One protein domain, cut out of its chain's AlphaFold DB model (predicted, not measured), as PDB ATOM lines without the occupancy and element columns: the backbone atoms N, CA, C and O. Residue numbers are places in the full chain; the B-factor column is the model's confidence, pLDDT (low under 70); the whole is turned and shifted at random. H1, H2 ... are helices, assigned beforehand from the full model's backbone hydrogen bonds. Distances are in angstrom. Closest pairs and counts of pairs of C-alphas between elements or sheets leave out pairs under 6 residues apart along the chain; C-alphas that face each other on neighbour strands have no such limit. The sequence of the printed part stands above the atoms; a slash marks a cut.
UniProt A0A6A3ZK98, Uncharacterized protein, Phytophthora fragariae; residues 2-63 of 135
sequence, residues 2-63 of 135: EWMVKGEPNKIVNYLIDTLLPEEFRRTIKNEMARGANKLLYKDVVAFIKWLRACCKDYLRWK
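Overview. This is residues 2 to 63 of the 135 residues of an uncharacterized protein of Phytophthora fragariae (UniProt A0A6A3ZK98). A helical hairpin of two shorter helices, H2 and H3, makes one side of the model, and one long helix, H4, runs over that hairpin from the start of H2 toward the first turns of H3, meeting it at few places. The short helix H1 sits at one end, beside the starts of H2 and H4, and residues 35 to 44 lead from the end of H3 back to the start of H4. The printed part has 62 residues with four named helices, in the order H1, H2, H3, H4, and no named strand; the class is all helix. The whole is compact, with a radius of gyration of the C-alphas of 11.6 A, and elongated, with spans of 37 by 22 by 17 A.

Along the chain. H1 takes residues 2 to 7 and begins with C-alpha 2 at (30.795, 33.272, 5.722). H2 takes residues 9 to 18, 14.2 A from first to last C-alpha. H3 takes residues 23 to 34 and is 16.4 A long, with C-alpha 23 at (7.610, 28.993, 21.417). H4, residues 45 to 62, is the longest helix at 25.0 A and ends with C-alpha 62 at (-1.064, 40.671, 14.675).

Arrangement. H1 touches no helix, but is near H2: they are close but not clearly touching, with the closest C-alphas, those of Val 5 and Ile 12, 7.1 A apart, and about perpendicular at 75 degrees. H1 and H4 are also close but not clearly touching, at the C-alphas of Val 5 and Val 45, 7.0 A apart. H1 and H3 are apart. H2 and H3 form a helical hairpin with a shallow tilt of 27 degrees, opposite ways. They touch through residues 26 to 30 of H3 alone, and their closest C-alphas, those of Ile 17 and Arg 26, are 6.3 A apart. H4 touches H2 with residues 45 to 48 alone; the closest C-alphas, those of Pro 9 and Val 45, are 6.0 A apart. H2 and H4 run the same way at a shallow tilt of 25 degrees. H3 and H4 are close but not clearly touching, at the C-alphas of Phe 25 and Tyr 59, 7.8 A apart, with a steep tilt of 50 degrees, opposite ways. In H1, H2, H3 and H4 every O i to N i+4 pair is within hydrogen-bond range.

Size, cuts and confidence. The two C-alphas farthest apart, those of Trp 3 and Lys 63, are 36.8 A apart. The printed part has no cut. The links H1 to H2 and H2 to H3 are tight, the link H3 to H4 is short with 10 residues, and no link is long. The mean pLDDT of the printed part is 78.6; residues 2 to 8, 36 to 38 and 62 to 63 are under 70, and H1 has a mean of 55.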
ATOM      1  N   GLU A   2      31.493  33.574   6.988       48.12
ATOM      2  CA  GLU A   2      30.795  33.272   5.722       48.12
ATOM      3  C   GLU A   2      30.982  31.833   5.198       48.12
ATOM      4  O   GLU A   2      30.136  31.340   4.454       48.12
ATOM      5  N   TRP A   3      32.031  31.112   5.617       51.47
ATOM      6  CA  TRP A   3      32.242  29.709   5.217       51.47
ATOM      7  C   TRP A   3      31.189  28.759   5.814       51.47
ATOM      8  O   TRP A   3      30.758  27.816   5.153       51.47
ATOM      9  N   MET A   4      30.703  29.054   7.025       51.72
ATOM     10  CA  MET A   4      29.661  28.275   7.702       51.72
ATOM     11  C   MET A   4      28.318  28.395   6.960       51.72
ATOM     12  O   MET A   4      27.574  27.425   6.845       51.72
ATOM     13  N   VAL A   5      28.058  29.574   6.381       57.28
ATOM     14  CA  VAL A   5      26.853  29.896   5.595       57.28
ATOM     15  C   VAL A   5      26.823  29.154   4.255       57.28
ATOM     16  O   VAL A   5      25.749  28.778   3.795       57.28
ATOM     17  N   LYS A   6      27.990  28.898   3.646       56.44
ATOM     18  CA  LYS A   6      28.104  28.155   2.379       56.44
ATOM     19  C   LYS A   6      28.103  26.636   2.544       56.44
ATOM     20  O   LYS A   6      27.672  25.949   1.625       56.44
ATOM     21  N   GLY A   7      28.579  26.121   3.679       64.31
ATOM     22  CA  GLY A   7      28.664  24.679   3.918       64.31
ATOM     23  C   GLY A   7      27.298  24.036   4.144       64.31
ATOM     24  O   GLY A   7      26.977  23.042   3.502       64.31
ATOM     25  N   GLU A   8      26.480  24.603   5.041       69.62
ATOM     26  CA  GLU A   8      25.211  23.986   5.462       69.62
ATOM     27  C   GLU A   8      24.151  25.035   5.857       69.62
ATOM     28  O   GLU A   8      23.806  25.177   7.039       69.62
ATOM     29  N   PRO A   9      23.572  25.765   4.885       75.00
ATOM     30  CA  PRO A   9      22.585  26.808   5.169       75.00
ATOM     31  C   PRO A   9      21.339  26.242   5.873       75.00
ATOM     32  O   PRO A   9      20.779  26.888   6.756       75.00
ATOM     33  N   ASN A  10      20.989  24.978   5.613       78.62
ATOM     34  CA  ASN A  10      19.890  24.279   6.284       78.62
ATOM     35  C   ASN A  10      20.069  24.166   7.802       78.62
ATOM     36  O   ASN A  10      19.115  24.358   8.556       78.62
ATOM     37  N   LYS A  11      21.288  23.849   8.257       82.19
ATOM     38  CA  LYS A  11      21.573  23.702   9.689       82.19
ATOM     39  C   LYS A  11      21.537  25.053  10.387       82.19
ATOM     40  O   LYS A  11      20.981  25.150  11.476       82.19
ATOM     41  N   ILE A  12      22.055  26.094   9.736       82.50
ATOM     42  CA  ILE A  12      22.019  27.462  10.261       82.50
ATOM     43  C   ILE A  12      20.580  27.966  10.361       82.50
ATOM     44  O   ILE A  12      20.203  28.517  11.390       82.50
ATOM     45  N   VAL A  13      19.762  27.745   9.331       82.81
ATOM     46  CA  VAL A  13      18.343  28.120   9.350       82.81
ATOM     47  C   VAL A  13      17.602  27.381  10.465       82.81
ATOM     48  O   VAL A  13      16.882  28.016  11.228       82.81
ATOM     49  N   ASN A  14      17.815  26.072  10.632       85.00
ATOM     50  CA  ASN A  14      17.193  25.324  11.729       85.00
ATOM     51  C   ASN A  14      17.654  25.807  13.108       85.00
ATOM     52  O   ASN A  14      16.811  26.013  13.977       85.00
ATOM     53  N   TYR A  15      18.952  26.062  13.293       87.12
ATOM     54  CA  TYR A  15      19.469  26.633  14.536       87.12
ATOM     55  C   TYR A  15      18.835  28.000  14.825       87.12
ATOM     56  O   TYR A  15      18.335  28.224  15.924       87.12
ATOM     57  N   LEU A  16      18.760  28.884  13.824       84.44
ATOM     58  CA  LEU A  16      18.090  30.179  13.949       84.44
ATOM     59  C   LEU A  16      16.634  30.005  14.378       84.44
ATOM     60  O   LEU A  16      16.218  30.662  15.325       84.44
ATOM     61  N   ILE A  17      15.885  29.092  13.752       86.19
ATOM     62  CA  ILE A  17      14.495  28.785  14.121       86.19
ATOM     63  C   ILE A  17      14.403  28.270  15.563       86.19
ATOM     64  O   ILE A  17      13.501  28.670  16.298       86.19
ATOM     65  N   ASP A  18      15.320  27.404  15.987       86.38
ATOM     66  CA  ASP A  18      15.322  26.846  17.340       86.38
ATOM     67  C   ASP A  18      15.650  27.885  18.414       86.38
ATOM     68  O   ASP A  18      15.100  27.793  19.514       86.38
ATOM     69  N   THR A  19      16.449  28.902  18.072       89.25
ATOM     70  CA  THR A  19      16.734  30.057  18.941       89.25
ATOM     71  C   THR A  19      15.587  31.073  19.028       89.25
ATOM     72  O   THR A  19      15.647  31.981  19.858       89.25
ATOM     73  N   LEU A  20      14.527  30.946  18.213       86.50
ATOM     74  CA  LEU A  20      13.404  31.890  18.234       86.50
ATOM     75  C   LEU A  20      12.526  31.727  19.476       86.50
ATOM     76  O   LEU A  20      12.100  30.631  19.845       86.50
ATOM     77  N   LEU A  21      12.156  32.873  20.042       81.19
ATOM     78  CA  LEU A  21      11.191  33.033  21.126       81.19
ATOM     79  C   LEU A  21      10.096  34.009  20.659       81.19
ATOM     80  O   LEU A  21      10.431  34.967  19.956       81.19
ATOM     81  N   PRO A  22       8.811  33.838  21.038       82.06
ATOM     82  CA  PRO A  22       8.211  32.789  21.884       82.06
ATOM     83  C   PRO A  22       8.025  31.428  21.184       82.06
ATOM     84  O   PRO A  22       8.014  31.344  19.958       82.06
ATOM     85  N   GLU A  23       7.786  30.358  21.954       80.06
ATOM     86  CA  GLU A  23       7.610  28.993  21.417       80.06
ATOM     87  C   GLU A  23       6.458  28.875  20.399       80.06
ATOM     88  O   GLU A  23       6.543  28.109  19.438       80.06
ATOM     89  N   GLU A  24       5.389  29.656  20.576       81.94
ATOM     90  CA  GLU A  24       4.276  29.727  19.622       81.94
ATOM     91  C   GLU A  24       4.738  30.245  18.258       81.94
ATOM     92  O   GLU A  24       4.450  29.628  17.235       81.94
ATOM     93  N   PHE A  25       5.536  31.317  18.246       84.06
ATOM     94  CA  PHE A  25       6.107  31.866  17.019       84.06
ATOM     95  C   PHE A  25       7.043  30.856  16.351       84.06
ATOM     96  O   PHE A  25       6.948  30.621  15.148       84.06
ATOM     97  N   ARG A  26       7.873  30.165  17.142       87.25
ATOM     98  CA  ARG A  26       8.731  29.085  16.640       87.25
ATOM     99  C   ARG A  26       7.929  27.985  15.936       87.25
ATOM    100  O   ARG A  26       8.336  27.545  14.864       87.25
ATOM    101  N   ARG A  27       6.793  27.542  16.492       84.12
ATOM    102  CA  ARG A  27       5.922  26.536  15.845       84.12
ATOM    103  C   ARG A  27       5.362  27.040  14.516       84.12
ATOM    104  O   ARG A  27       5.393  26.295  13.538       84.12
ATOM    105  N   THR A  28       4.897  28.286  14.464       85.75
ATOM    106  CA  THR A  28       4.378  28.891  13.229       85.75
ATOM    107  C   THR A  28       5.454  28.955  12.154       85.75
ATOM    108  O   THR A  28       5.215  28.512  11.035       85.75
ATOM    109  N   ILE A  29       6.660  29.414  12.499       86.31
ATOM    110  CA  ILE A  29       7.786  29.461  11.561       86.31
ATOM    111  C   ILE A  29       8.189  28.053  11.105       86.31
ATOM    112  O   ILE A  29       8.402  27.851   9.916       86.31
ATOM    113  N   LYS A  30       8.220  27.052  11.997       85.81
ATOM    114  CA  LYS A  30       8.470  25.652  11.600       85.81
ATOM    115  C   LYS A  30       7.420  25.134  10.610       85.81
ATOM    116  O   LYS A  30       7.788  24.493   9.631       85.81
ATOM    117  N   ASN A  31       6.139  25.437  10.827       84.81
ATOM    118  CA  ASN A  31       5.059  25.050   9.915       84.81
ATOM    119  C   ASN A  31       5.164  25.769   8.556       84.81
ATOM    120  O   ASN A  31       5.004  25.156   7.505       84.81
ATOM    121  N   GLU A  32       5.505  27.059   8.566       83.38
ATOM    122  CA  GLU A  32       5.773  27.831   7.351       83.38
ATOM    123  C   GLU A  32       6.961  27.252   6.577       83.38
ATOM    124  O   GLU A  32       6.865  27.050   5.370       83.38
ATOM    125  N   MET A  33       8.061  26.907   7.245       80.44
ATOM    126  CA  MET A  33       9.239  26.316   6.602       80.44
ATOM    127  C   MET A  33       8.984  24.897   6.073       80.44
ATOM    128  O   MET A  33       9.590  24.496   5.080       80.44
ATOM    129  N   ALA A  34       8.054  24.153   6.680       81.38
ATOM    130  CA  ALA A  34       7.577  22.876   6.153       81.38
ATOM    131  C   ALA A  34       6.728  23.041   4.877       81.38
ATOM    132  O   ALA A  34       6.600  22.097   4.091       81.38
ATOM    133  N   ARG A  35       6.179  24.238   4.619       79.19
ATOM    134  CA  ARG A  35       5.456  24.530   3.378       79.19
ATOM    135  C   ARG A  35       6.448  24.556   2.217       79.19
ATOM    136  O   ARG A  35       7.430  25.294   2.232       79.19
ATOM    137  N   GLY A  36       6.162  23.784   1.165       65.00
ATOM    138  CA  GLY A  36       7.054  23.611   0.008       65.00
ATOM    139  C   GLY A  36       7.515  24.912  -0.668       65.00
ATOM    140  O   GLY A  36       8.579  24.931  -1.280       65.00
ATOM    141  N   ALA A  37       6.771  26.007  -0.485       67.31
ATOM    142  CA  ALA A  37       7.113  27.347  -0.957       67.31
ATOM    143  C   ALA A  37       8.389  27.938  -0.317       67.31
ATOM    144  O   ALA A  37       9.046  28.772  -0.929       67.31
ATOM    145  N   ASN A  38       8.775  27.487   0.881       68.94
ATOM    146  CA  ASN A  38       9.900  28.042   1.641       68.94
ATOM    147  C   ASN A  38      11.193  27.213   1.521       68.94
ATOM    148  O   ASN A  38      12.212  27.554   2.120       68.94
ATOM    149  N   LYS A  39      11.210  26.170   0.675       70.25
ATOM    150  CA  LYS A  39      12.418  25.364   0.404       70.25
ATOM    151  C   LYS A  39      13.584  26.177  -0.169       70.25
ATOM    152  O   LYS A  39      14.736  25.784  -0.013       70.25
ATOM    153  N   LEU A  40      13.301  27.302  -0.823       74.50
ATOM    154  CA  LEU A  40      14.322  28.213  -1.345       74.50
ATOM    155  C   LEU A  40      14.986  29.042  -0.235       74.50
ATOM    156  O   LEU A  40      16.171  29.341  -0.334       74.50
ATOM    157  N   LEU A  41      14.270  29.328   0.859       72.94
ATOM    158  CA  LEU A  41      14.810  30.055   2.016       72.94
ATOM    159  C   LEU A  41      15.850  29.227   2.779       72.94
ATOM    160  O   LEU A  41      16.763  29.770   3.382       72.94
ATOM    161  N   TYR A  42      15.752  27.902   2.707       74.38
ATOM    162  CA  TYR A  42      16.752  26.990   3.260       74.38
ATOM    163  C   TYR A  42      18.100  27.047   2.520       74.38
ATOM    164  O   TYR A  42      19.138  26.780   3.118       74.38
ATOM    165  N   LYS A  43      18.102  27.440   1.237       79.81
ATOM    166  CA  LYS A  43      19.321  27.592   0.425       79.81
ATOM    167  C   LYS A  43      19.997  28.950   0.602       79.81
ATOM    168  O   LYS A  43      21.190  29.061   0.341       79.81
ATOM    169  N   ASP A  44      19.251  29.963   1.040       81.31
ATOM    170  CA  ASP A  44      19.738  31.330   1.203       81.31
ATOM    171  C   ASP A  44      19.400  31.868   2.599       81.31
ATOM    172  O   ASP A  44      18.281  32.298   2.891       81.31
ATOM    173  N   VAL A  45      20.420  31.890   3.459       80.75
ATOM    174  CA  VAL A  45      20.316  32.386   4.837       80.75
ATOM    175  C   VAL A  45      19.971  33.879   4.879       80.75
ATOM    176  O   VAL A  45      19.257  34.322   5.778       80.75
ATOM    177  N   VAL A  46      20.427  34.677   3.911       82.88
ATOM    178  CA  VAL A  46      20.151  36.120   3.870       82.88
ATOM    179  C   VAL A  46      18.693  36.364   3.488       82.88
ATOM    180  O   VAL A  46      18.022  37.192   4.113       82.88
ATOM    181  N   ALA A  47      18.179  35.620   2.505       85.25
ATOM    182  CA  ALA A  47      16.760  35.629   2.165       85.25
ATOM    183  C   ALA A  47      15.903  35.165   3.353       85.25
ATOM    184  O   ALA A  47      14.909  35.819   3.676       85.25
ATOM    185  N   PHE A  48      16.330  34.112   4.059       84.50
ATOM    186  CA  PHE A  48      15.673  33.645   5.277       84.50
ATOM    187  C   PHE A  48      15.629  34.723   6.366       84.50
ATOM    188  O   PHE A  48      14.562  34.978   6.912       84.50
ATOM    189  N   ILE A  49      16.736  35.415   6.658       85.62
ATOM    190  CA  ILE A  49      16.762  36.481   7.674       85.62
ATOM    191  C   ILE A  49      15.847  37.652   7.278       85.62
ATOM    192  O   ILE A  49      15.128  38.191   8.124       85.62
ATOM    193  N   LYS A  50      15.843  38.053   5.997       89.31
ATOM    194  CA  LYS A  50      14.940  39.104   5.488       89.31
ATOM    195  C   LYS A  50      13.472  38.703   5.649       89.31
ATOM    196  O   LYS A  50      12.674  39.510   6.131       89.31
ATOM    197  N   TRP A  51      13.137  37.466   5.294       89.00
ATOM    198  CA  TRP A  51      11.799  36.902   5.454       89.00
ATOM    199  C   TRP A  51      11.398  36.798   6.931       89.00
ATOM    200  O   TRP A  51      10.340  37.285   7.318       89.00
ATOM    201  N   LEU A  52      12.287  36.287   7.784       87.56
ATOM    202  CA  LEU A  52      12.071  36.166   9.223       87.56
ATOM    203  C   LEU A  52      11.767  37.528   9.855       87.56
ATOM    204  O   LEU A  52      10.855  37.643  10.669       87.56
ATOM    205  N   ARG A  53      12.468  38.590   9.440       88.25
ATOM    206  CA  ARG A  53      12.182  39.958   9.897       88.25
ATOM    207  C   ARG A  53      10.784  40.428   9.480       88.25
ATOM    208  O   ARG A  53      10.144  41.152  10.242       88.25
ATOM    209  N   ALA A  54      10.311  40.054   8.292       88.06
ATOM    210  CA  ALA A  54       8.939  40.333   7.868       88.06
ATOM    211  C   ALA A  54       7.932  39.563   8.734       88.06
ATOM    212  O   ALA A  54       7.028  40.185   9.290       88.06
ATOM    213  N   CYS A  55       8.166  38.269   8.972       83.56
ATOM    214  CA  CYS A  55       7.335  37.458   9.859       83.56
ATOM    215  C   CYS A  55       7.291  37.997  11.293       83.56
ATOM    216  O   CYS A  55       6.220  38.029  11.887       83.56
ATOM    217  N   CYS A  56       8.414  38.464  11.846       83.88
ATOM    218  CA  CYS A  56       8.437  39.097  13.165       83.88
ATOM    219  C   CYS A  56       7.580  40.368  13.195       83.88
ATOM    220  O   CYS A  56       6.818  40.572  14.135       83.88
ATOM    221  N   LYS A  57       7.672  41.219  12.164       85.81
ATOM    222  CA  LYS A  57       6.854  42.438  12.065       85.81
ATOM    223  C   LYS A  57       5.368  42.117  11.950       85.81
ATOM    224  O   LYS A  57       4.566  42.743  12.635       85.81
ATOM    225  N   ASP A  58       5.007  41.132  11.134       84.00
ATOM    226  CA  ASP A  58       3.619  40.698  11.003       84.00
ATOM    227  C   ASP A  58       3.107  40.056  12.294       84.00
ATOM    228  O   ASP A  58       1.996  40.363  12.709       84.00
ATOM    229  N   TYR A  59       3.920  39.246  12.979       80.12
ATOM    230  CA  TYR A  59       3.570  38.663  14.276       80.12
ATOM    231  C   TYR A  59       3.357  39.735  15.349       80.12
ATOM    232  O   TYR A  59       2.405  39.651  16.119       80.12
ATOM    233  N   LEU A  60       4.199  40.772  15.384       80.88
ATOM    234  CA  LEU A  60       4.018  41.908  16.289       80.88
ATOM    235  C   LEU A  60       2.784  42.743  15.923       80.88
ATOM    236  O   LEU A  60       2.057  43.150  16.824       80.88
ATOM    237  N   ARG A  61       2.510  42.949  14.628       77.75
ATOM    238  CA  ARG A  61       1.303  43.644  14.145       77.75
ATOM    239  C   ARG A  61       0.027  42.880  14.496       77.75
ATOM    240  O   ARG A  61      -0.976  43.493  14.837       77.75
ATOM    241  N   TRP A  62       0.067  41.553  14.401       68.94
ATOM    242  CA  TRP A  62      -1.064  40.671  14.675       68.94
ATOM    243  C   TRP A  62      -1.187  40.257  16.137       68.94
ATOM    244  O   TRP A  62      -2.149  39.566  16.457       68.94
ATOM    245  N   LYS A  63      -0.274  40.654  17.033       58.75
ATOM    246  CA  LYS A  63      -0.414  40.353  18.458       58.75
ATOM    247  C   LYS A  63      -1.551  41.218  19.023       58.75
ATOM    248  O   LYS A  63      -1.337  42.416  19.221       58.75
TER     249      LYS A  63